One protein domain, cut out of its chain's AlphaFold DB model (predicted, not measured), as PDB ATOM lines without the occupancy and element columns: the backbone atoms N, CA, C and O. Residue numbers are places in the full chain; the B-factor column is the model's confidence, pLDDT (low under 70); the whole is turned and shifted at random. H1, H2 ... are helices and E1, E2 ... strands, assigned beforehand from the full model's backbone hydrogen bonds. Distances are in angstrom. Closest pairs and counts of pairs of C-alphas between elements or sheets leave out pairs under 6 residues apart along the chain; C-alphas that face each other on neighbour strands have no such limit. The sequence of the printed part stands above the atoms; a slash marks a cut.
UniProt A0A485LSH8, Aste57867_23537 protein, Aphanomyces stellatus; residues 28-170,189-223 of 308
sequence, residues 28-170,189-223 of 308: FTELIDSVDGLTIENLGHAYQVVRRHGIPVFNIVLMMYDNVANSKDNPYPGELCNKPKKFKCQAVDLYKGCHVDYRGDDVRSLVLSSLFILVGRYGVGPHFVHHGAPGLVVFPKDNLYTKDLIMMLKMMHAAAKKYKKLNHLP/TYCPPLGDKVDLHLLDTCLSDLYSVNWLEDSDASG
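AT A GLANCE: This is residues 28 to 170 and 189 to 223 of the 308 residues of the protein "Aste57867_23537 protein" of Aphanomyces stellatus (UniProt A0A485LSH8). Little regular structure: long loops join two side-by-side helix pairs, H1 with H4 and H2 with H3, and a small hairpin, E2-E3. Under half of the 178 printed residues are in named elements, H1 E1 H2 E2 E3 H3 H4, mostly helix. The whole is compact, radius of gyration of the C-alphas 17.5 A, spanning 59 by 34 by 24 A.

HOW THE PARTS SIT: H1, residues 37 to 52, touches H4, residues 210 to 221, closest at C-alphas 49 and 220, 6.6 A. E1, residues 100 to 102, pairs with no named strand. H2, residues 109 to 119, touches H3, residues 146 to 166, closest at C-alphas 117 and 156, 5.7 A. Both pairs run the same way at shallow tilts, 21 and 23 degrees. In the antiparallel hairpin of E2, residues 136 to 138, and E3, residues 143 to 145, N 137 to O 144 is 2.8 A. No helix has every O i to N i+4 pair within hydrogen-bond range.

IN THESE COORDINATES: H1 begins at C-alpha 37 (6.449, -6.803, 105.885); H4 ends at C-alpha 221 (13.047, -6.161, 81.874).

THE WHOLE: Across the cut, where 18 residues are not printed, the C-alphas of residues 170 and 189 are 42.9 A apart; 60 printed residues have pLDDT under 70.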
ATOM      1  N   PHE A  28      -5.585  10.513  96.590       33.47
ATOM      2  CA  PHE A  28      -4.388   9.681  96.699       33.47
ATOM      3  C   PHE A  28      -4.667   8.484  97.618       33.47
ATOM      4  O   PHE A  28      -4.141   8.407  98.727       33.47
ATOM      5  N   THR A  29      -5.502   7.548  97.162       28.98
ATOM      6  CA  THR A  29      -5.903   6.371  97.954       28.98
ATOM      7  C   THR A  29      -4.748   5.385  98.184       28.98
ATOM      8  O   THR A  29      -4.792   4.603  99.127       28.98
ATOM      9  N   GLU A  30      -3.670   5.480  97.396       32.75
ATOM     10  CA  GLU A  30      -2.359   4.914  97.729       32.75
ATOM     11  C   GLU A  30      -1.238   5.889  97.355       32.75
ATOM     12  O   GLU A  30      -0.790   5.967  96.209       32.75
ATOM     13  N   LEU A  31      -0.764   6.615  98.367       33.25
ATOM     14  CA  LEU A  31       0.645   6.962  98.525       33.25
ATOM     15  C   LEU A  31       1.120   6.284  99.833       33.25
ATOM     16  O   LEU A  31       0.299   5.991 100.696       33.25
ATOM     17  N   ILE A  32       2.385   5.874  99.904       41.22
ATOM     18  CA  ILE A  32       2.712   4.501 100.331       41.22
ATOM     19  C   ILE A  32       4.099   4.581 101.181       41.22
ATOM     20  O   ILE A  32       5.153   4.783 100.595       41.22
ATOM     21  N   ASP A  33       4.180   4.533 102.545       32.06
ATOM     22  CA  ASP A  33       5.398   4.370 103.461       32.06
ATOM     23  C   ASP A  33       5.164   3.593 104.819       32.06
ATOM     24  O   ASP A  33       4.151   3.852 105.449       32.06
ATOM     25  N   SER A  34       6.034   2.676 105.322       43.44
ATOM     26  CA  SER A  34       5.552   1.489 106.097       43.44
ATOM     27  C   SER A  34       6.024   1.091 107.520       43.44
ATOM     28  O   SER A  34       7.080   1.484 108.012       43.44
ATOM     29  N   VAL A  35       5.231   0.178 108.130       38.97
ATOM     30  CA  VAL A  35       5.546  -0.659 109.324       38.97
ATOM     31  C   VAL A  35       5.464  -2.191 109.097       38.97
ATOM     32  O   VAL A  35       6.060  -2.951 109.869       38.97
ATOM     33  N   ASP A  36       4.741  -2.648 108.065       52.38
ATOM     34  CA  ASP A  36       4.446  -4.067 107.777       52.38
ATOM     35  C   ASP A  36       5.362  -4.672 106.703       52.38
ATOM     36  O   ASP A  36       5.742  -3.976 105.763       52.38
ATOM     37  N   GLY A  37       5.602  -5.992 106.784       49.25
ATOM     38  CA  GLY A  37       6.449  -6.803 105.885       49.25
ATOM     39  C   GLY A  37       6.448  -6.364 104.420       49.25
ATOM     40  O   GLY A  37       7.307  -5.573 104.040       49.25
ATOM     41  N   LEU A  38       5.413  -6.828 103.703       55.53
ATOM     42  CA  LEU A  38       4.915  -6.589 102.326       55.53
ATOM     43  C   LEU A  38       5.450  -5.422 101.469       55.53
ATOM     44  O   LEU A  38       5.335  -5.418 100.243       55.53
ATOM     45  N   THR A  39       5.887  -4.367 102.128       65.00
ATOM     46  CA  THR A  39       6.204  -3.050 101.583       65.00
ATOM     47  C   THR A  39       7.714  -2.809 101.560       65.00
ATOM     48  O   THR A  39       8.243  -2.155 100.662       65.00
ATOM     49  N   ILE A  40       8.429  -3.407 102.516       71.62
ATOM     50  CA  ILE A  40       9.874  -3.312 102.692       71.62
ATOM     51  C   ILE A  40      10.596  -4.116 101.610       71.62
ATOM     52  O   ILE A  40      11.620  -3.657 101.098       71.62
ATOM     53  N   GLU A  41      10.057  -5.260 101.175       79.31
ATOM     54  CA  GLU A  41      10.623  -5.999 100.042       79.31
ATOM     55  C   GLU A  41      10.490  -5.199  98.739       79.31
ATOM     56  O   GLU A  41      11.392  -5.234  97.901       79.31
ATOM     57  N   ASN A  42       9.410  -4.430  98.574       79.00
ATOM     58  CA  ASN A  42       9.189  -3.579  97.405       79.00
ATOM     59  C   ASN A  42      10.060  -2.320  97.402       79.00
ATOM     60  O   ASN A  42      10.599  -1.974  96.352       79.00
ATOM     61  N   LEU A  43      10.272  -1.678  98.554       78.75
ATOM     62  CA  LEU A  43      11.256  -0.598  98.697       78.75
ATOM     63  C   LEU A  43      12.678  -1.106  98.406       78.75
ATOM     64  O   LEU A  43      13.432  -0.460  97.675       78.75
ATOM     65  N   GLY A  44      13.016  -2.311  98.883       81.56
ATOM     66  CA  GLY A  44      14.243  -3.014  98.503       81.56
ATOM     67  C   GLY A  44      14.329  -3.252  96.993       81.56
ATOM     68  O   GLY A  44      15.343  -2.937  96.372       81.56
ATOM     69  N   HIS A  45      13.259  -3.737  96.358       84.75
ATOM     70  CA  HIS A  45      13.240  -3.957  94.912       84.75
ATOM     71  C   HIS A  45      13.413  -2.652  94.122       84.75
ATOM     72  O   HIS A  45      14.264  -2.590  93.234       84.75
ATOM     73  N   ALA A  46      12.681  -1.594  94.482       81.31
ATOM     74  CA  ALA A  46      12.807  -0.270  93.882       81.31
ATOM     75  C   ALA A  46      14.250   0.246  93.990       81.31
ATOM     76  O   ALA A  46      14.830   0.657  92.984       81.31
ATOM     77  N   TYR A  47      14.872   0.120  95.170       81.31
ATOM     78  CA  TYR A  47      16.288   0.429  95.368       81.31
ATOM     79  C   TYR A  47      17.182  -0.378  94.407       81.31
ATOM     80  O   TYR A  47      17.998   0.202  93.690       81.31
ATOM     81  N   GLN A  48      17.004  -1.699  94.299       84.75
ATOM     82  CA  GLN A  48      17.800  -2.516  93.372       84.75
ATOM     83  C   GLN A  48      17.566  -2.166  91.893       84.75
ATOM     84  O   GLN A  48      18.508  -2.253  91.103       84.75
ATOM     85  N   VAL A  49      16.352  -1.777  91.482       78.75
ATOM     86  CA  VAL A  49      16.069  -1.262  90.125       78.75
ATOM     87  C   VAL A  49      16.897   0.000  89.876       78.75
ATOM     88  O   VAL A  49      17.743   0.011  88.979       78.75
ATOM     89  N   VAL A  50      16.742   1.036  90.703       75.38
ATOM     90  CA  VAL A  50      17.413   2.325  90.465       75.38
ATOM     91  C   VAL A  50      18.941   2.237  90.558       75.38
ATOM     92  O   VAL A  50      19.655   2.910  89.814       75.38
ATOM     93  N   ARG A  51      19.470   1.349  91.412       80.69
ATOM     94  CA  ARG A  51      20.911   1.070  91.509       80.69
ATOM     95  C   ARG A  51      21.454   0.366  90.265       80.69
ATOM     96  O   ARG A  51      22.535   0.734  89.808       80.69
ATOM     97  N   ARG A  52      20.726  -0.607  89.697       82.69
ATOM     98  CA  ARG A  52      21.118  -1.302  88.451       82.69
ATOM     99  C   ARG A  52      21.085  -0.382  87.233       82.69
ATOM    100  O   ARG A  52      21.974  -0.480  86.394       82.69
ATOM    101  N   HIS A  53      20.132   0.550  87.182       75.06
ATOM    102  CA  HIS A  53      20.056   1.591  86.145       75.06
ATOM    103  C   HIS A  53      21.001   2.786  86.391       75.06
ATOM    104  O   HIS A  53      20.996   3.756  85.637       75.06
ATOM    105  N   GLY A  54      21.881   2.693  87.395       74.44
ATOM    106  CA  GLY A  54      23.049   3.561  87.536       74.44
ATOM    107  C   GLY A  54      22.893   4.768  88.460       74.44
ATOM    108  O   GLY A  54      23.838   5.555  88.540       74.44
ATOM    109  N   ILE A  55      21.784   4.924  89.203       70.31
ATOM    110  CA  ILE A  55      21.720   5.990  90.216       70.31
ATOM    111  C   ILE A  55      22.755   5.695  91.325       70.31
ATOM    112  O   ILE A  55      22.750   4.602  91.913       70.31
ATOM    113  N   PRO A  56      23.660   6.639  91.654       72.75
ATOM    114  CA  PRO A  56      24.587   6.477  92.768       72.75
ATOM    115  C   PRO A  56      23.855   6.529  94.116       72.75
ATOM    116  O   PRO A  56      22.861   7.233  94.254       72.75
ATOM    117  N   VAL A  57      24.383   5.834  95.132       72.50
ATOM    118  CA  VAL A  57      23.766   5.752  96.476       72.50
ATOM    119  C   VAL A  57      23.419   7.133  97.035       72.50
ATOM    120  O   VAL A  57      22.316   7.328  97.508       72.50
ATOM    121  N   PHE A  58      24.312   8.117  96.898       75.69
ATOM    122  CA  PHE A  58      24.118   9.474  97.425       75.69
ATOM    123  C   PHE A  58      23.016  10.302  96.726       75.69
ATOM    124  O   PHE A  58      22.735  11.415  97.164       75.69
ATOM    125  N   ASN A  59      22.411   9.790  95.647       67.62
ATOM    126  CA  ASN A  59      21.237  10.375  94.988       67.62
ATOM    127  C   ASN A  59      19.930   9.636  95.336       67.62
ATOM    128  O   ASN A  59      18.867  10.047  94.875       67.62
ATOM    129  N   ILE A  60      19.999   8.544  96.097       71.12
ATOM    130  CA  ILE A  60      18.846   7.772  96.556       71.12
ATOM    131  C   ILE A  60      18.716   8.036  98.049       71.12
ATOM    132  O   ILE A  60      19.711   7.972  98.763       71.12
ATOM    133  N   VAL A  61      17.503   8.315  98.515       77.94
ATOM    134  CA  VAL A  61      17.222   8.363  99.950       77.94
ATOM    135  C   VAL A  61      16.210   7.273 100.248       77.94
ATOM    136  O   VAL A  61      15.099   7.309  99.723       77.94
ATOM    137  N   LEU A  62      16.616   6.276 101.030       78.38
ATOM    138  CA  LEU A  62      15.792   5.112 101.342       78.38
ATOM    139  C   LEU A  62      15.238   5.247 102.761       78.38
ATOM    140  O   LEU A  62      15.975   5.202 103.747       78.38
ATOM    141  N   MET A  63      13.920   5.402 102.844       79.94
ATOM    142  CA  MET A  63      13.146   5.351 104.080       79.94
ATOM    143  C   MET A  63      12.501   3.965 104.157       79.94
ATOM    144  O   MET A  63      11.791   3.581 103.233       79.94
ATOM    145  N   MET A  64      12.798   3.184 105.198       79.00
ATOM    146  CA  MET A  64      12.119   1.910 105.475       79.00
ATOM    147  C   MET A  64      12.262   1.560 106.954       79.00
ATOM    148  O   MET A  64      13.315   1.797 107.540       79.00
ATOM    149  N   TYR A  65      11.244   0.948 107.565       83.12
ATOM    150  CA  TYR A  65      11.268   0.658 109.005       83.12
ATOM    151  C   TYR A  65      12.433  -0.259 109.434       83.12
ATOM    152  O   TYR A  65      12.922  -0.145 110.557       83.12
ATOM    153  N   ASP A  66      12.919  -1.109 108.519       86.56
ATOM    154  CA  ASP A  66      14.110  -1.965 108.670       86.56
ATOM    155  C   ASP A  66      13.996  -3.061 109.758       86.56
ATOM    156  O   ASP A  66      14.968  -3.458 110.400       86.56
ATOM    157  N   ASN A  67      12.780  -3.583 109.959       87.44
ATOM    158  CA  ASN A  67      12.464  -4.688 110.879       87.44
ATOM    159  C   ASN A  67      12.375  -6.078 110.214       87.44
ATOM    160  O   ASN A  67      12.438  -7.078 110.925       87.44
ATOM    161  N   VAL A  68      12.232  -6.172 108.885       86.38
ATOM    162  CA  VAL A  68      11.916  -7.442 108.193       86.38
ATOM    163  C   VAL A  68      13.144  -8.316 107.949       86.38
ATOM    164  O   VAL A  68      13.152  -9.482 108.341       86.38
ATOM    165  N   ALA A  69      14.202  -7.762 107.343       87.75
ATOM    166  CA  ALA A  69      15.366  -8.540 106.903       87.75
ATOM    167  C   ALA A  69      15.992  -9.342 108.058       87.75
ATOM    168  O   ALA A  69      16.353 -10.503 107.890       87.75
ATOM    169  N   ASN A  70      16.052  -8.749 109.252       88.81
ATOM    170  CA  ASN A  70      16.600  -9.365 110.465       88.81
ATOM    171  C   ASN A  70      15.518  -9.796 111.477       88.81
ATOM    172  O   ASN A  70      15.826  -9.985 112.656       88.81
ATOM    173  N   SER A  71      14.258  -9.941 111.045       88.06
ATOM    174  CA  SER A  71      13.196 -10.491 111.894       88.06
ATOM    175  C   SER A  71      13.514 -11.932 112.304       88.06
ATOM    176  O   SER A  71      14.110 -12.693 111.544       88.06
ATOM    177  N   LYS A  72      13.058 -12.332 113.496       89.44
ATOM    178  CA  LYS A  72      13.118 -13.733 113.950       89.44
ATOM    179  C   LYS A  72      12.212 -14.652 113.132       89.44
ATOM    180  O   LYS A  72      12.476 -15.849 113.074       89.44
ATOM    181  N   ASP A  73      11.181 -14.081 112.519       85.31
ATOM    182  CA  ASP A  73      10.196 -14.801 111.714       85.31
ATOM    183  C   ASP A  73      10.633 -14.914 110.241       85.31
ATOM    184  O   ASP A  73      10.029 -15.658 109.475       85.31
ATOM    185  N   ASN A  74      11.711 -14.222 109.837       84.81
ATOM    186  CA  ASN A  74      12.305 -14.368 108.510       84.81
ATOM    187  C   ASN A  74      13.203 -15.626 108.471       84.81
ATOM    188  O   ASN A  74      14.253 -15.640 109.124       84.81
ATOM    189  N   PRO A  75      12.872 -16.670 107.685       85.56
ATOM    190  CA  PRO A  75      13.710 -17.863 107.568       85.56
ATOM    191  C   PRO A  75      15.008 -17.633 106.778       85.56
ATOM    192  O   PRO A  75      15.853 -18.530 106.735       85.56
ATOM    193  N   TYR A  76      15.203 -16.444 106.194       86.19
ATOM    194  CA  TYR A  76      16.430 -16.019 105.518       86.19
ATOM    195  C   TYR A  76      17.018 -14.757 106.180       86.19
ATOM    196  O   TYR A  76      16.921 -13.670 105.610       86.19
ATOM    197  N   PRO A  77      17.629 -14.862 107.379       87.25
ATOM    198  CA  PRO A  77      18.135 -13.699 108.105       87.25
ATOM    199  C   PRO A  77      19.131 -12.878 107.279       87.25
ATOM    200  O   PRO A  77      20.162 -13.383 106.836       87.25
ATOM    201  N   GLY A  78      18.818 -11.597 107.105       87.38
ATOM    202  CA  GLY A  78      19.581 -10.646 106.306       87.38
ATOM    203  C   GLY A  78      19.200 -10.584 104.821       87.38
ATOM    204  O   GLY A  78      19.742  -9.719 104.141       87.38
ATOM    205  N   GLU A  79      18.285 -11.426 104.321       87.94
ATOM    206  CA  GLU A  79      17.768 -11.357 102.942       87.94
ATOM    207  C   GLU A  79      16.347 -10.754 102.886       87.94
ATOM    208  O   GLU A  79      15.534 -10.963 103.789       87.94
ATOM    209  N   LEU A  80      16.020 -10.067 101.782       85.94
ATOM    210  CA  LEU A  80      14.641  -9.704 101.399       85.94
ATOM    211  C   LEU A  80      14.288 -10.258 100.010       85.94
ATOM    212  O   LEU A  80      15.128 -10.264  99.109       85.94
ATOM    213  N   CYS A  81      13.039 -10.696  99.821       85.44
ATOM    214  CA  CYS A  81      12.538 -11.300  98.580       85.44
ATOM    215  C   CYS A  81      11.095 -10.850  98.290       85.44
ATOM    216  O   CYS A  81      10.181 -11.323  98.954       85.44
ATOM    217  N   ASN A  82      10.863 -10.027  97.258       83.94
ATOM    218  CA  ASN A  82       9.506  -9.565  96.908       83.94
ATOM    219  C   ASN A  82       8.720 -10.525  95.984       83.94
ATOM    220  O   ASN A  82       7.633 -10.192  95.514       83.94
ATOM    221  N   LYS A  83       9.284 -11.698  95.653       86.06
ATOM    222  CA  LYS A  83       8.691 -12.665  94.716       86.06
ATOM    223  C   LYS A  83       9.103 -14.119  94.990       86.06
ATOM    224  O   LYS A  83      10.128 -14.345  95.638       86.06
ATOM    225  N   PRO A  84       8.342 -15.121  94.499       83.06
ATOM    226  CA  PRO A  84       8.523 -16.517  94.888       83.06
ATOM    227  C   PRO A  84       9.839 -17.096  94.350       83.06
ATOM    228  O   PRO A  84      10.093 -17.107  93.143       83.06
ATOM    229  N   LYS A  85      10.669 -17.651  95.235       73.75
ATOM    230  CA  LYS A  85      11.980 -18.240  94.897       73.75
ATOM    231  C   LYS A  85      11.792 -19.724  94.585       73.75
ATOM    232  O   LYS A  85      11.880 -20.551  95.481       73.75
ATOM    233  N   LYS A  86      11.507 -20.093  93.330       60.97
ATOM    234  CA  LYS A  86      11.232 -21.510  92.986       60.97
ATOM    235  C   LYS A  86      12.464 -22.423  93.056       60.97
ATOM    236  O   LYS A  86      12.300 -23.595  93.364       60.97
ATOM    237  N   PHE A  87      13.657 -21.898  92.767       52.88
ATOM    238  CA  PHE A  87      14.966 -22.553  92.927       52.88
ATOM    239  C   PHE A  87      16.077 -21.482  93.026       52.88
ATOM    240  O   PHE A  87      15.834 -20.305  92.744       52.88
ATOM    241  N   LYS A  88      17.309 -21.891  93.375       41.84
ATOM    242  CA  LYS A  88      18.501 -21.054  93.675       41.84
ATOM    243  C   LYS A  88      18.953 -19.997  92.636       41.84
ATOM    244  O   LYS A  88      19.952 -19.332  92.881       41.84
ATOM    245  N   CYS A  89      18.259 -19.811  91.512       39.72
ATOM    246  CA  CYS A  89      18.699 -18.952  90.403       39.72
ATOM    247  C   CYS A  89      17.807 -17.723  90.118       39.72
ATOM    248  O   CYS A  89      18.004 -17.102  89.078       39.72
ATOM    249  N   GLN A  90      16.813 -17.386  90.957       52.72
ATOM    250  CA  GLN A  90      15.820 -16.339  90.612       52.72
ATOM    251  C   GLN A  90      15.529 -15.253  91.662       52.72
ATOM    252  O   GLN A  90      14.953 -14.234  91.292       52.72
ATOM    253  N   ALA A  91      15.935 -15.406  92.926       56.72
ATOM    254  CA  ALA A  91      15.830 -14.316  93.897       56.72
ATOM    255  C   ALA A  91      17.184 -13.619  94.056       56.72
ATOM    256  O   ALA A  91      18.148 -14.223  94.533       56.72
ATOM    257  N   VAL A  92      17.237 -12.351  93.652       72.75
ATOM    258  CA  VAL A  92      18.257 -11.409  94.117       72.75
ATOM    259  C   VAL A  92      17.868 -11.021  95.538       72.75
ATOM    260  O   VAL A  92      16.720 -10.643  95.756       72.75
ATOM    261  N   ASP A  93      18.797 -11.115  96.489       84.44
ATOM    262  CA  ASP A  93      18.603 -10.524  97.814       84.44
ATOM    263  C   ASP A  93      18.441  -9.006  97.655       84.44
ATOM    264  O   ASP A  93      19.382  -8.299  97.281       84.44
ATOM    265  N   LEU A  94      17.225  -8.527  97.910       86.75
ATOM    266  CA  LEU A  94      16.844  -7.138  97.697       86.75
ATOM    267  C   LEU A  94      17.391  -6.204  98.779       86.75
ATOM    268  O   LEU A  94      17.497  -5.006  98.531       86.75
ATOM    269  N   TYR A  95      17.787  -6.736  99.939       88.38
ATOM    270  CA  TYR A  95      18.376  -5.967 101.036       88.38
ATOM    271  C   TYR A  95      19.867  -5.681 100.814       88.38
ATOM    272  O   TYR A  95      20.423  -4.708 101.334       88.38
ATOM    273  N   LYS A  96      20.540  -6.512 100.008       90.69
ATOM    274  CA  LYS A  96      21.985  -6.434  99.800       90.69
ATOM    275  C   LYS A  96      22.431  -5.075  99.267       90.69
ATOM    276  O   LYS A  96      22.184  -4.714  98.117       90.69
ATOM    277  N   GLY A  97      23.187  -4.349 100.087       88.69
ATOM    278  CA  GLY A  97      23.734  -3.045  99.715       88.69
ATOM    279  C   GLY A  97      22.715  -1.901  99.733       88.69
ATOM    280  O   GLY A  97      23.026  -0.829  99.204       88.69
ATOM    281  N   CYS A  98      21.538  -2.100 100.337       85.69
ATOM    282  CA  CYS A  98      20.629  -1.017 100.706       85.69
ATOM    283  C   CYS A  98      21.306  -0.063 101.694       85.69
ATOM    284  O   CYS A  98      21.793  -0.470 102.749       85.69
ATOM    285  N   HIS A  99      21.332   1.222 101.347       84.69
ATOM    286  CA  HIS A  99      21.713   2.292 102.258       84.69
ATOM    287  C   HIS A  99      20.432   2.916 102.797       84.69
ATOM    288  O   HIS A  99      19.889   3.816 102.173       84.69
ATOM    289  N   VAL A 100      19.911   2.391 103.907       85.94
ATOM    290  CA  VAL A 100      18.729   2.972 104.554       85.94
ATOM    291  C   VAL A 100      19.150   4.227 105.318       85.94
ATOM    292  O   VAL A 100      19.997   4.147 106.215       85.94
ATOM    293  N   ASP A 101      18.563   5.364 104.964       81.88
ATOM    294  CA  ASP A 101      18.834   6.679 105.550       81.88
ATOM    295  C   ASP A 101      17.975   6.938 106.793       81.88
ATOM    296  O   ASP A 101      18.458   7.514 107.767       81.88
ATOM    297  N   TYR A 102      16.727   6.456 106.786       82.94
ATOM    298  CA  TYR A 102      15.767   6.607 107.884       82.94
ATOM    299  C   TYR A 102      15.143   5.254 108.228       82.94
ATOM    300  O   TYR A 102      14.656   4.557 107.336       82.94
ATOM    301  N   ARG A 103      15.184   4.891 109.517       87.38
ATOM    302  CA  ARG A 103      14.771   3.586 110.066       87.38
ATOM    303  C   ARG A 103      13.773   3.751 111.203       87.38
ATOM    304  O   ARG A 103      13.831   4.744 111.923       87.38
ATOM    305  N   GLY A 104      12.927   2.745 111.423       85.94
ATOM    306  CA  GLY A 104      11.987   2.710 112.543       85.94
ATOM    307  C   GLY A 104      11.195   4.013 112.716       85.94
ATOM    308  O   GLY A 104      10.604   4.534 111.775       85.94
ATOM    309  N   ASP A 105      11.245   4.575 113.923       86.94
ATOM    310  CA  ASP A 105      10.541   5.800 114.330       86.94
ATOM    311  C   ASP A 105      11.036   7.106 113.651       86.94
ATOM    312  O   ASP A 105      10.403   8.157 113.821       86.94
ATOM    313  N   ASP A 106      12.146   7.067 112.900       85.44
ATOM    314  CA  ASP A 106      12.636   8.191 112.080       85.44
ATOM    315  C   ASP A 106      11.979   8.241 110.688       85.44
ATOM    316  O   ASP A 106      12.097   9.239 109.973       85.44
ATOM    317  N   VAL A 107      11.246   7.190 110.308       81.81
ATOM    318  CA  VAL A 107      10.419   7.144 109.099       81.81
ATOM    319  C   VAL A 107       9.124   7.932 109.359       81.81
ATOM    320  O   VAL A 107       8.261   7.503 110.127       81.81
ATOM    321  N   ARG A 108       9.040   9.155 108.813       78.88
ATOM    322  CA  ARG A 108       8.023  10.170 109.167       78.88
ATOM    323  C   ARG A 108       7.673  11.078 107.992       78.88
ATOM    324  O   ARG A 108       8.559  11.445 107.212       78.88
ATOM    325  N   SER A 109       6.433  11.560 107.932       76.94
ATOM    326  CA  SER A 109       5.958  12.426 106.845       76.94
ATOM    327  C   SER A 109       6.771  13.719 106.714       76.94
ATOM    328  O   SER A 109       7.109  14.130 105.606       76.94
ATOM    329  N   LEU A 110       7.192  14.313 107.837       68.31
ATOM    330  CA  LEU A 110       8.021  15.528 107.879       68.31
ATOM    331  C   LEU A 110       9.442  15.338 107.307       68.31
ATOM    332  O   LEU A 110      10.049  16.279 106.779       68.31
ATOM    333  N   VAL A 111       9.999  14.128 107.414       59.66
ATOM    334  CA  VAL A 111      11.308  13.802 106.829       59.66
ATOM    335  C   VAL A 111      11.191  13.787 105.312       59.66
ATOM    336  O   VAL A 111      11.965  14.456 104.627       59.66
ATOM    337  N   LEU A 112      10.160  13.117 104.798       64.38
ATOM    338  CA  LEU A 112       9.822  13.123 103.383       64.38
ATOM    339  C   LEU A 112       9.585  14.557 102.868       64.38
ATOM    340  O   LEU A 112      10.141  14.925 101.831       64.38
ATOM    341  N   SER A 113       8.860  15.404 103.613       49.34
ATOM    342  CA  SER A 113       8.692  16.835 103.294       49.34
ATOM    343  C   SER A 113      10.017  17.563 103.068       49.34
ATOM    344  O   SER A 113      10.124  18.439 102.211       49.34
ATOM    345  N   SER A 114      11.036  17.191 103.841       31.73
ATOM    346  CA  SER A 114      12.371  17.785 103.785       31.73
ATOM    347  C   SER A 114      13.203  17.220 102.623       31.73
ATOM    348  O   SER A 114      13.896  17.973 101.938       31.73
ATOM    349  N   LEU A 115      13.094  15.911 102.358       39.75
ATOM    350  CA  LEU A 115      13.708  15.200 101.224       39.75
ATOM    351  C   LEU A 115      13.244  15.765  99.880       39.75
ATOM    352  O   LEU A 115      14.050  16.014  98.985       39.75
ATOM    353  N   PHE A 116      11.939  15.988  99.752       41.25
ATOM    354  CA  PHE A 116      11.291  16.497  98.548       41.25
ATOM    355  C   PHE A 116      11.956  17.767  98.000       41.25
ATOM    356  O   PHE A 116      12.259  17.868  96.808       41.25
ATOM    357  N   ILE A 117      12.271  18.704  98.895       25.91
ATOM    358  CA  ILE A 117      12.919  19.985  98.586       25.91
ATOM    359  C   ILE A 117      14.334  19.786  97.998       25.91
ATOM    360  O   ILE A 117      14.786  20.595  97.185       25.91
ATOM    361  N   LEU A 118      15.028  18.699  98.359       23.36
ATOM    362  CA  LEU A 118      16.328  18.310  97.795       23.36
ATOM    363  C   LEU A 118      16.185  17.549  96.465       23.36
ATOM    364  O   LEU A 118      16.924  17.826  95.519       23.36
ATOM    365  N   VAL A 119      15.227  16.623  96.372       33.59
ATOM    366  CA  VAL A 119      15.008  15.746  95.206       33.59
ATOM    367  C   VAL A 119      14.535  16.527  93.970       33.59
ATOM    368  O   VAL A 119      15.028  16.292  92.862       33.59
ATOM    369  N   GLY A 120      13.702  17.560  94.153       30.23
ATOM    370  CA  GLY A 120      13.258  18.460  93.073       30.23
ATOM    371  C   GLY A 120      14.382  19.215  92.339       30.23
ATOM    372  O   GLY A 120      14.139  19.841  91.308       30.23
ATOM    373  N   ARG A 121      15.627  19.150  92.834       33.16
ATOM    374  CA  ARG A 121      16.820  19.728  92.197       33.16
ATOM    375  C   ARG A 121      17.437  18.835  91.108       33.16
ATOM    376  O   ARG A 121      18.213  19.350  90.305       33.16
ATOM    377  N   TYR A 122      17.113  17.537  91.074       36.31
ATOM    378  CA  TYR A 122      17.798  16.541  90.230       36.31
ATOM    379  C   TYR A 122      16.887  15.708  89.310       36.31
ATOM    380  O   TYR A 122      17.388  14.847  88.593       36.31
ATOM    381  N   GLY A 123      15.581  15.989  89.261       41.22
ATOM    382  CA  GLY A 123      14.687  15.398  88.255       41.22
ATOM    383  C   GLY A 123      14.443  13.897  88.434       41.22
ATOM    384  O   GLY A 123      14.389  13.168  87.450       41.22
ATOM    385  N   VAL A 124      14.324  13.445  89.682       47.81
ATOM    386  CA  VAL A 124      13.809  12.117  90.046       47.81
ATOM    387  C   VAL A 124      12.529  12.346  90.853       47.81
ATOM    388  O   VAL A 124      12.469  13.294  91.636       47.81
ATOM    389  N   GLY A 125      11.487  11.548  90.619       50.06
ATOM    390  CA  GLY A 125      10.235  11.621  91.377       50.06
ATOM    391  C   GLY A 125      10.305  10.833  92.691       50.06
ATOM    392  O   GLY A 125      11.191   9.993  92.856       50.06
ATOM    393  N   PRO A 126       9.384  11.072  93.639       52.78
ATOM    394  CA  PRO A 126       9.208  10.160  94.755       52.78
ATOM    395  C   PRO A 126       8.626   8.829  94.251       52.78
ATOM    396  O   PRO A 126       7.760   8.808  93.379       52.78
ATOM    397  N   HIS A 127       9.049   7.728  94.861       55.34
ATOM    398  CA  HIS A 127       8.334   6.456  94.818       55.34
ATOM    399  C   HIS A 127       8.054   6.032  96.259       55.34
ATOM    400  O   HIS A 127       8.775   6.423  97.175       55.34
ATOM    401  N   PHE A 128       6.998   5.258  96.452       54.53
ATOM    402  CA  PHE A 128       6.356   5.039  97.741       54.53
ATOM    403  C   PHE A 128       5.871   3.564  97.818       54.53
ATOM    404  O   PHE A 128       5.402   3.086  96.790       54.53
ATOM    405  N   VAL A 129       5.947   2.854  98.974       52.03
ATOM    406  CA  VAL A 129       5.211   1.576  99.286       52.03
ATOM    407  C   VAL A 129       4.689   1.446 100.776       52.03
ATOM    408  O   VAL A 129       5.504   1.278 101.674       52.03
ATOM    409  N   HIS A 130       3.353   1.529 101.032       61.47
ATOM    410  CA  HIS A 130       2.438   1.203 102.198       61.47
ATOM    411  C   HIS A 130       0.910   1.552 102.068       61.47
ATOM    412  O   HIS A 130       0.487   2.381 101.278       61.47
ATOM    413  N   HIS A 131       0.079   1.060 102.988       57.41
ATOM    414  CA  HIS A 131      -1.321   1.465 103.212       57.41
ATOM    415  C   HIS A 131      -1.622   2.984 103.168       57.41
ATOM    416  O   HIS A 131      -1.006   3.796 103.868       57.41
ATOM    417  N   GLY A 132      -2.683   3.335 102.437       59.50
ATOM    418  CA  GLY A 132      -3.328   4.650 102.441       59.50
ATOM    419  C   GLY A 132      -4.821   4.567 102.783       59.50
ATOM    420  O   GLY A 132      -5.387   3.492 102.976       59.50
ATOM    421  N   ALA A 133      -5.467   5.726 102.864       59.31
ATOM    422  CA  ALA A 133      -6.919   5.867 102.937       59.31
ATOM    423  C   ALA A 133      -7.334   7.146 102.188       59.31
ATOM    424  O   ALA A 133      -6.474   7.999 101.956       59.31
ATOM    425  N   PRO A 134      -8.620   7.336 101.831       67.94
ATOM    426  CA  PRO A 134      -9.050   8.517 101.092       67.94
ATOM    427  C   PRO A 134      -8.548   9.832 101.698       67.94
ATOM    428  O   PRO A 134      -8.890  10.201 102.824       67.94
ATOM    429  N   GLY A 135      -7.690  10.527 100.949       67.81
ATOM    430  CA  GLY A 135      -7.063  11.780 101.368       67.81
ATOM    431  C   GLY A 135      -5.808  11.694 102.262       67.81
ATOM    432  O   GLY A 135      -5.309  12.761 102.643       67.81
ATOM    433  N   LEU A 136      -5.256  10.516 102.596       73.50
ATOM    434  CA  LEU A 136      -4.052  10.391 103.445       73.50
ATOM    435  C   LEU A 136      -3.167   9.155 103.181       73.50
ATOM    436  O   LEU A 136      -3.643   8.067 102.872       73.50
ATOM    437  N   VAL A 137      -1.871   9.328 103.444       73.19
ATOM    438  CA  VAL A 137      -0.866   8.266 103.616       73.19
ATOM    439  C   VAL A 137      -0.610   8.062 105.101       73.19
ATOM    440  O   VAL A 137      -0.411   9.044 105.826       73.19
ATOM    441  N   VAL A 138      -0.558   6.809 105.547       73.94
ATOM    442  CA  VAL A 138      -0.150   6.474 106.916       73.94
ATOM    443  C   VAL A 138       1.368   6.327 106.972       73.94
ATOM    444  O   VAL A 138       1.932   5.656 106.116       73.94
ATOM    445  N   PHE A 139       2.001   6.924 107.984       78.25
ATOM    446  CA  PHE A 139       3.401   6.703 108.370       78.25
ATOM    447  C   PHE A 139       3.435   5.996 109.742       78.25
ATOM    448  O   PHE A 139       2.457   6.061 110.492       78.25
ATOM    449  N   PRO A 140       4.555   5.378 110.162       77.62
ATOM    450  CA  PRO A 140       4.652   4.693 111.457       77.62
ATOM    451  C   PRO A 140       4.296   5.528 112.702       77.62
ATOM    452  O   PRO A 140       3.922   4.956 113.729       77.62
ATOM    453  N   LYS A 141       4.444   6.864 112.653       83.06
ATOM    454  CA  LYS A 141       4.217   7.785 113.795       83.06
ATOM    455  C   LYS A 141       3.375   9.024 113.491       83.06
ATOM    456  O   LYS A 141       3.071   9.779 114.415       83.06
ATOM    457  N   ASP A 142       3.044   9.268 112.234       85.25
ATOM    458  CA  ASP A 142       2.249  10.406 111.784       85.25
ATOM    459  C   ASP A 142       1.485  10.030 110.503       85.25
ATOM    460  O   ASP A 142       1.407   8.862 110.137       85.25
ATOM    461  N   ASN A 143       0.844  10.998 109.855       83.19
ATOM    462  CA  ASN A 143       0.217  10.812 108.550       83.19
ATOM    463  C   ASN A 143       0.692  11.932 107.621       83.19
ATOM    464  O   ASN A 143       1.042  13.024 108.081       83.19
ATOM    465  N   LEU A 144       0.645  11.686 106.315       79.69
ATOM    466  CA  LEU A 144       0.769  12.717 105.291       79.69
ATOM    467  C   LEU A 144      -0.588  12.896 104.611       79.69
ATOM    468  O   LEU A 144      -1.044  12.015 103.888       79.69
ATOM    469  N   TYR A 145      -1.233  14.042 104.812       82.69
ATOM    470  CA  TYR A 145      -2.494  14.330 104.134       82.69
ATOM    471  C   TYR A 145      -2.258  14.824 102.705       82.69
ATOM    472  O   TYR A 145      -1.307  15.553 102.420       82.69
ATOM    473  N   THR A 146      -3.203  14.507 101.822       76.44
ATOM    474  CA  THR A 146      -3.252  14.944 100.416       76.44
ATOM    475  C   THR A 146      -3.013  16.446 100.250       76.44
ATOM    476  O   THR A 146      -2.211  16.861  99.415       76.44
ATOM    477  N   LYS A 147      -3.652  17.272 101.089       79.50
ATOM    478  CA  LYS A 147      -3.484  18.735 101.085       79.50
ATOM    479  C   LYS A 147      -2.023  19.157 101.309       79.50
ATOM    480  O   LYS A 147      -1.545  20.077 100.651       79.50
ATOM    481  N   ASP A 148      -1.321  18.463 102.204       81.50
ATOM    482  CA  ASP A 148       0.041  18.792 102.614       81.50
ATOM    483  C   ASP A 148       1.015  18.324 101.527       81.50
ATOM    484  O   ASP A 148       1.908  19.071 101.138       81.50
ATOM    485  N   LEU A 149       0.770  17.152 100.925       76.94
ATOM    486  CA  LEU A 149       1.491  16.687  99.738       76.94
ATOM    487  C   LEU A 149       1.357  17.649  98.547       76.94
ATOM    488  O   LEU A 149       2.369  18.063  97.981       76.94
ATOM    489  N   ILE A 150       0.134  18.048  98.184       75.44
ATOM    490  CA  ILE A 150      -0.104  19.000  97.086       75.44
ATOM    491  C   ILE A 150       0.579  20.341  97.383       75.44
ATOM    492  O   ILE A 150       1.206  20.925  96.496       75.44
ATOM    493  N   MET A 151       0.497  20.829  98.626       78.69
ATOM    494  CA  MET A 151       1.174  22.056  99.048       78.69
ATOM    495  C   MET A 151       2.698  21.938  98.906       78.69
ATOM    496  O   MET A 151       3.323  22.837  98.345       78.69
ATOM    497  N   MET A 152       3.299  20.819  99.316       73.31
ATOM    498  CA  MET A 152       4.735  20.573  99.144       73.31
ATOM    499  C   MET A 152       5.153  20.529  97.674       73.31
ATOM    500  O   MET A 152       6.128  21.185  97.312       73.31
ATOM    501  N   LEU A 153       4.406  19.832  96.810       72.62
ATOM    502  CA  LEU A 153       4.683  19.793  95.368       72.62
ATOM    503  C   LEU A 153       4.610  21.200  94.745       72.62
ATOM    504  O   LEU A 153       5.492  21.582  93.971       72.62
ATOM    505  N   LYS A 154       3.625  22.020  95.147       73.06
ATOM    506  CA  LYS A 154       3.535  23.442  94.762       73.06
ATOM    507  C   LYS A 154       4.745  24.250  95.246       73.06
ATOM    508  O   LYS A 154       5.328  24.996  94.458       73.06
ATOM    509  N   MET A 155       5.172  24.081  96.501       72.38
ATOM    510  CA  MET A 155       6.344  24.770  97.065       72.38
ATOM    511  C   MET A 155       7.653  24.362  96.373       72.38
ATOM    512  O   MET A 155       8.452  25.231  96.018       72.38
ATOM    513  N   MET A 156       7.859  23.067  96.114       65.88
ATOM    514  CA  MET A 156       8.993  22.558  95.331       65.88
ATOM    515  C   MET A 156       9.035  23.193  93.944       65.88
ATOM    516  O   MET A 156      10.083  23.659  93.499       65.88
ATOM    517  N   HIS A 157       7.888  23.233  93.266       68.38
ATOM    518  CA  HIS A 157       7.777  23.784  91.928       68.38
ATOM    519  C   HIS A 157       8.049  25.297  91.899       68.38
ATOM    520  O   HIS A 157       8.805  25.774  91.048       68.38
ATOM    521  N   ALA A 158       7.527  26.052  92.870       68.94
ATOM    522  CA  ALA A 158       7.819  27.475  93.039       68.94
ATOM    523  C   ALA A 158       9.315  27.731  93.307       68.94
ATOM    524  O   ALA A 158       9.923  28.596  92.668       68.94
ATOM    525  N   ALA A 159       9.943  26.936  94.181       65.12
ATOM    526  CA  ALA A 159      11.380  27.001  94.438       65.12
ATOM    527  C   ALA A 159      12.193  26.686  93.169       65.12
ATOM    528  O   ALA A 159      13.071  27.463  92.786       65.12
ATOM    529  N   ALA A 160      11.860  25.605  92.457       62.34
ATOM    530  CA  ALA A 160      12.491  25.238  91.193       62.34
ATOM    531  C   ALA A 160      12.341  26.346  90.135       62.34
ATOM    532  O   ALA A 160      13.319  26.679  89.467       62.34
ATOM    533  N   LYS A 161      11.169  26.991  90.024       63.84
ATOM    534  CA  LYS A 161      10.952  28.179  89.177       63.84
ATOM    535  C   LYS A 161      11.827  29.368  89.598       63.84
ATOM    536  O   LYS A 161      12.403  30.013  88.722       63.84
ATOM    537  N   LYS A 162      11.987  29.646  90.899       59.44
ATOM    538  CA  LYS A 162      12.869  30.716  91.421       59.44
ATOM    539  C   LYS A 162      14.331  30.477  91.012       59.44
ATOM    540  O   LYS A 162      14.973  31.391  90.498       59.44
ATOM    541  N   TYR A 163      14.824  29.240  91.119       52.84
ATOM    542  CA  TYR A 163      16.163  28.864  90.643       52.84
ATOM    543  C   TYR A 163      16.284  28.825  89.103       52.84
ATOM    544  O   TYR A 163      17.300  29.257  88.565       52.84
ATOM    545  N   LYS A 164      15.251  28.384  88.366       50.00
ATOM    546  CA  LYS A 164      15.213  28.413  86.886       50.00
ATOM    547  C   LYS A 164      15.210  29.846  86.328       50.00
ATOM    548  O   LYS A 164      15.861  30.082  85.312       50.00
ATOM    549  N   LYS A 165      14.556  30.812  86.995       48.56
ATOM    550  CA  LYS A 165      14.565  32.242  86.612       48.56
ATOM    551  C   LYS A 165      15.968  32.860  86.663       48.56
ATOM    552  O   LYS A 165      16.298  33.638  85.774       48.56
ATOM    553  N   LEU A 166      16.801  32.468  87.633       45.53
ATOM    554  CA  LEU A 166      18.216  32.873  87.706       45.53
ATOM    555  C   LEU A 166      19.057  32.343  86.525       45.53
ATOM    556  O   LEU A 166      20.091  32.922  86.213       45.53
ATOM    557  N   ASN A 167      18.592  31.282  85.851       39.88
ATOM    558  CA  ASN A 167      19.291  30.589  84.761       39.88
ATOM    559  C   ASN A 167      18.543  30.647  83.404       39.88
ATOM    560  O   ASN A 167      18.870  29.883  82.499       39.88
ATOM    561  N   HIS A 168      17.539  31.521  83.255       38.38
ATOM    562  CA  HIS A 168      16.742  31.721  82.027       38.38
ATOM    563  C   HIS A 168      16.120  30.452  81.393       38.38
ATOM    564  O   HIS A 168      16.073  30.322  80.170       38.38
ATOM    565  N   LEU A 169      15.597  29.526  82.205       34.41
ATOM    566  CA  LEU A 169      14.856  28.353  81.710       34.41
ATOM    567  C   LEU A 169      13.328  28.581  81.723       34.41
ATOM    568  O   LEU A 169      12.832  29.251  82.636       34.41
ATOM    569  N   PRO A 170      12.567  28.022  80.754       35.25
ATOM    570  CA  PRO A 170      11.111  28.142  80.712       35.25
ATOM    571  C   PRO A 170      10.437  27.504  81.935       35.25
ATOM    572  O   PRO A 170      10.957  26.580  82.572       35.25
ATOM    573  N   THR A 189      -0.169  -9.642  96.205       88.62
ATOM    574  CA  THR A 189       0.216 -10.689  95.261       88.62
ATOM    575  C   THR A 189       1.258 -11.611  95.895       88.62
ATOM    576  O   THR A 189       1.783 -11.338  96.972       88.62
ATOM    577  N   TYR A 190       1.517 -12.752  95.253       89.06
ATOM    578  CA  TYR A 190       2.379 -13.808  95.801       89.06
ATOM    579  C   TYR A 190       1.989 -14.178  97.248       89.06
ATOM    580  O   TYR A 190       2.819 -14.256  98.144       89.06
ATOM    581  N   CYS A 191       0.685 -14.356  97.470       88.44
ATOM    582  CA  CYS A 191       0.086 -14.605  98.779       88.44
ATOM    583  C   CYS A 191      -0.067 -16.102  99.102       88.44
ATOM    584  O   CYS A 191      -0.085 -16.930  98.178       88.44
ATOM    585  N   PRO A 192      -0.271 -16.456 100.385       85.94
ATOM    586  CA  PRO A 192      -0.624 -17.811 100.789       85.94
ATOM    587  C   PRO A 192      -1.890 -18.330 100.090       85.94
ATOM    588  O   PRO A 192      -2.750 -17.536  99.692       85.94
ATOM    589  N   PRO A 193      -2.042 -19.658  99.918       86.00
ATOM    590  CA  PRO A 193      -1.136 -20.726 100.364       86.00
ATOM    591  C   PRO A 193      -0.183 -21.247  99.263       86.00
ATOM    592  O   PRO A 193       0.373 -22.337  99.396       86.00
ATOM    593  N   LEU A 194      -0.076 -20.553  98.120       81.69
ATOM    594  CA  LEU A 194       0.671 -21.028  96.937       81.69
ATOM    595  C   LEU A 194       1.674 -20.013  96.367       81.69
ATOM    596  O   LEU A 194       2.551 -20.398  95.590       81.69
ATOM    597  N   GLY A 195       1.522 -18.727  96.689       83.25
ATOM    598  CA  GLY A 195       2.371 -17.642  96.199       83.25
ATOM    599  C   GLY A 195       3.460 -17.211  97.181       83.25
ATOM    600  O   GLY A 195       4.468 -16.680  96.744       83.25
ATOM    601  N   ASP A 196       3.306 -17.497  98.470       84.69
ATOM    602  CA  ASP A 196       4.192 -17.084  99.570       84.69
ATOM    603  C   ASP A 196       5.472 -17.931  99.699       84.69
ATOM    604  O   ASP A 196       6.210 -17.837 100.679       84.69
ATOM    605  N   LYS A 197       5.732 -18.808  98.723       84.94
ATOM    606  CA  LYS A 197       6.801 -19.801  98.804       84.94
ATOM    607  C   LYS A 197       8.154 -19.250  98.353       84.94
ATOM    608  O   LYS A 197       8.363 -18.937  97.176       84.94
ATOM    609  N   VAL A 198       9.116 -19.268  99.269       80.38
ATOM    610  CA  VAL A 198      10.528 -18.960  99.023       80.38
ATOM    611  C   VAL A 198      11.350 -20.224  99.303       80.38
ATOM    612  O   VAL A 198      11.419 -20.702 100.427       80.38
ATOM    613  N   ASP A 199      11.936 -20.806  98.252       81.31
ATOM    614  CA  ASP A 199      12.659 -22.090  98.227       81.31
ATOM    615  C   ASP A 199      11.864 -23.243  98.872       81.31
ATOM    616  O   ASP A 199      10.931 -23.772  98.259       81.31
ATOM    617  N   LEU A 200      12.188 -23.630 100.110       81.19
ATOM    618  CA  LEU A 200      11.482 -24.679 100.859       81.19
ATOM    619  C   LEU A 200      10.518 -24.138 101.926       81.19
ATOM    620  O   LEU A 200       9.777 -24.926 102.510       81.19
ATOM    621  N   HIS A 201      10.493 -22.824 102.154       83.25
ATOM    622  CA  HIS A 201       9.706 -22.182 103.202       83.25
ATOM    623  C   HIS A 201       8.432 -21.549 102.628       83.25
ATOM    624  O   HIS A 201       8.458 -20.890 101.589       83.25
ATOM    625  N   LEU A 202       7.314 -21.764 103.321       86.25
ATOM    626  CA  LEU A 202       6.116 -20.930 103.222       86.25
ATOM    627  C   LEU A 202       6.296 -19.784 104.217       86.25
ATOM    628  O   LEU A 202       6.743 -20.036 105.339       86.25
ATOM    629  N   LEU A 203       6.017 -18.553 103.796       82.62
ATOM    630  CA  LEU A 203       6.192 -17.364 104.635       82.62
ATOM    631  C   LEU A 203       4.892 -16.925 105.325       82.62
ATOM    632  O   LEU A 203       4.943 -16.037 106.170       82.62
ATOM    633  N   ASP A 204       3.749 -17.536 104.981       85.25
ATOM    634  CA  ASP A 204       2.411 -17.240 105.532       85.25
ATOM    635  C   ASP A 204       2.019 -15.748 105.454       85.25
ATOM    636  O   ASP A 204       1.187 -15.231 106.197       85.25
ATOM    637  N   THR A 205       2.623 -15.040 104.497       83.69
ATOM    638  CA  THR A 205       2.388 -13.631 104.181       83.69
ATOM    639  C   THR A 205       2.519 -13.408 102.675       83.69
ATOM    640  O   THR A 205       3.163 -14.185 101.968       83.69
ATOM    641  N   CYS A 206       1.889 -12.358 102.158       86.69
ATOM    642  CA  CYS A 206       2.100 -11.929 100.777       86.69
ATOM    643  C   CYS A 206       3.508 -11.333 100.618       86.69
ATOM    644  O   CYS A 206       3.968 -10.606 101.494       86.69
ATOM    645  N   LEU A 207       4.180 -11.612  99.495       85.12
ATOM    646  CA  LEU A 207       5.555 -11.133  99.259       85.12
ATOM    647  C   LEU A 207       5.624  -9.740  98.612       85.12
ATOM    648  O   LEU A 207       6.701  -9.160  98.528       85.12
ATOM    649  N   SER A 208       4.503  -9.235  98.089       84.81
ATOM    650  CA  SER A 208       4.392  -7.905  97.481       84.81
ATOM    651  C   SER A 208       2.918  -7.520  97.256       84.81
ATOM    652  O   SER A 208       2.027  -8.363  97.374       84.81
ATOM    653  N   ASP A 209       2.638  -6.273  96.876       83.81
ATOM    654  CA  ASP A 209       1.383  -5.848  96.251       83.81
ATOM    655  C   ASP A 209       1.430  -5.929  94.704       83.81
ATOM    656  O   ASP A 209       2.483  -5.913  94.064       83.81
ATOM    657  N   LEU A 210       0.255  -6.069  94.086       86.81
ATOM    658  CA  LEU A 210       0.095  -6.335  92.655       86.81
ATOM    659  C   LEU A 210       0.529  -5.159  91.772       86.81
ATOM    660  O   LEU A 210       1.067  -5.388  90.690       86.81
ATOM    661  N   TYR A 211       0.302  -3.918  92.203       83.38
ATOM    662  CA  TYR A 211       0.718  -2.739  91.444       83.38
ATOM    663  C   TYR A 211       2.246  -2.633  91.428       83.38
ATOM    664  O   TYR A 211       2.841  -2.511  90.353       83.38
ATOM    665  N   SER A 212       2.881  -2.789  92.593       82.75
ATOM    666  CA  SER A 212       4.330  -2.713  92.748       82.75
ATOM    667  C   SER A 212       5.055  -3.750  91.907       82.75
ATOM    668  O   SER A 212       5.919  -3.369  91.121       82.75
ATOM    669  N   VAL A 213       4.700  -5.045  91.975       87.00
ATOM    670  CA  VAL A 213       5.377  -6.045  91.118       87.00
ATOM    671  C   VAL A 213       5.229  -5.716  89.641       87.00
ATOM    672  O   VAL A 213       6.161  -5.928  88.873       87.00
ATOM    673  N   ASN A 214       4.088  -5.171  89.225       89.75
ATOM    674  CA  ASN A 214       3.817  -4.962  87.813       89.75
ATOM    675  C   ASN A 214       4.680  -3.856  87.201       89.75
ATOM    676  O   ASN A 214       5.030  -3.998  86.027       89.75
ATOM    677  N   TRP A 215       5.049  -2.814  87.962       83.06
ATOM    678  CA  TRP A 215       5.995  -1.779  87.513       83.06
ATOM    679  C   TRP A 215       7.456  -2.153  87.800       83.06
ATOM    680  O   TRP A 215       8.329  -1.889  86.973       83.06
ATOM    681  N   LEU A 216       7.729  -2.844  88.913       84.25
ATOM    682  CA  LEU A 216       9.070  -3.320  89.272       84.25
ATOM    683  C   LEU A 216       9.583  -4.392  88.301       84.25
ATOM    684  O   LEU A 216      10.695  -4.274  87.796       84.25
ATOM    685  N   GLU A 217       8.777  -5.411  87.985       89.94
ATOM    686  CA  GLU A 217       9.155  -6.477  87.043       89.94
ATOM    687  C   GLU A 217       9.158  -6.016  85.579       89.94
ATOM    688  O   GLU A 217       9.830  -6.609  84.737       89.94
ATOM    689  N   ASP A 218       8.422  -4.951  85.257       89.38
ATOM    690  CA  ASP A 218       8.560  -4.262  83.972       89.38
ATOM    691  C   ASP A 218       9.897  -3.505  83.922       89.38
ATOM    692  O   ASP A 218      10.675  -3.686  82.989       89.38
ATOM    693  N   SER A 219      10.249  -2.792  84.995       83.25
ATOM    694  CA  SER A 219      11.525  -2.071  85.139       83.25
ATOM    695  C   SER A 219      12.770  -2.967  85.267       83.25
ATOM    696  O   SER A 219      13.887  -2.521  84.987       83.25
ATOM    697  N   ASP A 220      12.586  -4.232  85.663       86.06
ATOM    698  CA  ASP A 220      13.583  -5.312  85.591       86.06
ATOM    699  C   ASP A 220      13.945  -5.668  84.137       86.06
ATOM    700  O   ASP A 220      15.091  -6.024  83.856       86.06
ATOM    701  N   ALA A 221      12.959  -5.627  83.234       87.12
ATOM    702  CA  ALA A 221      13.047  -6.161  81.874       87.12
ATOM    703  C   ALA A 221      13.197  -5.075  80.792       87.12
ATOM    704  O   ALA A 221      13.760  -5.339  79.726       87.12
ATOM    705  N   SER A 222      12.695  -3.869  81.049       80.88
ATOM    706  CA  SER A 222      12.693  -2.738  80.124       80.88
ATOM    707  C   SER A 222      13.987  -1.919  80.156       80.88
ATOM    708  O   SER A 222      14.641  -1.734  81.184       80.88
ATOM    709  N   GLY A 223      14.316  -1.318  79.010       78.19
ATOM    710  CA  GLY A 223      15.284  -0.226  78.941       78.19
ATOM    711  C   GLY A 223      14.644   1.072  79.430       78.19
ATOM    712  O   GLY A 223      13.980   1.758  78.653       78.19
TER     713      GLY A 223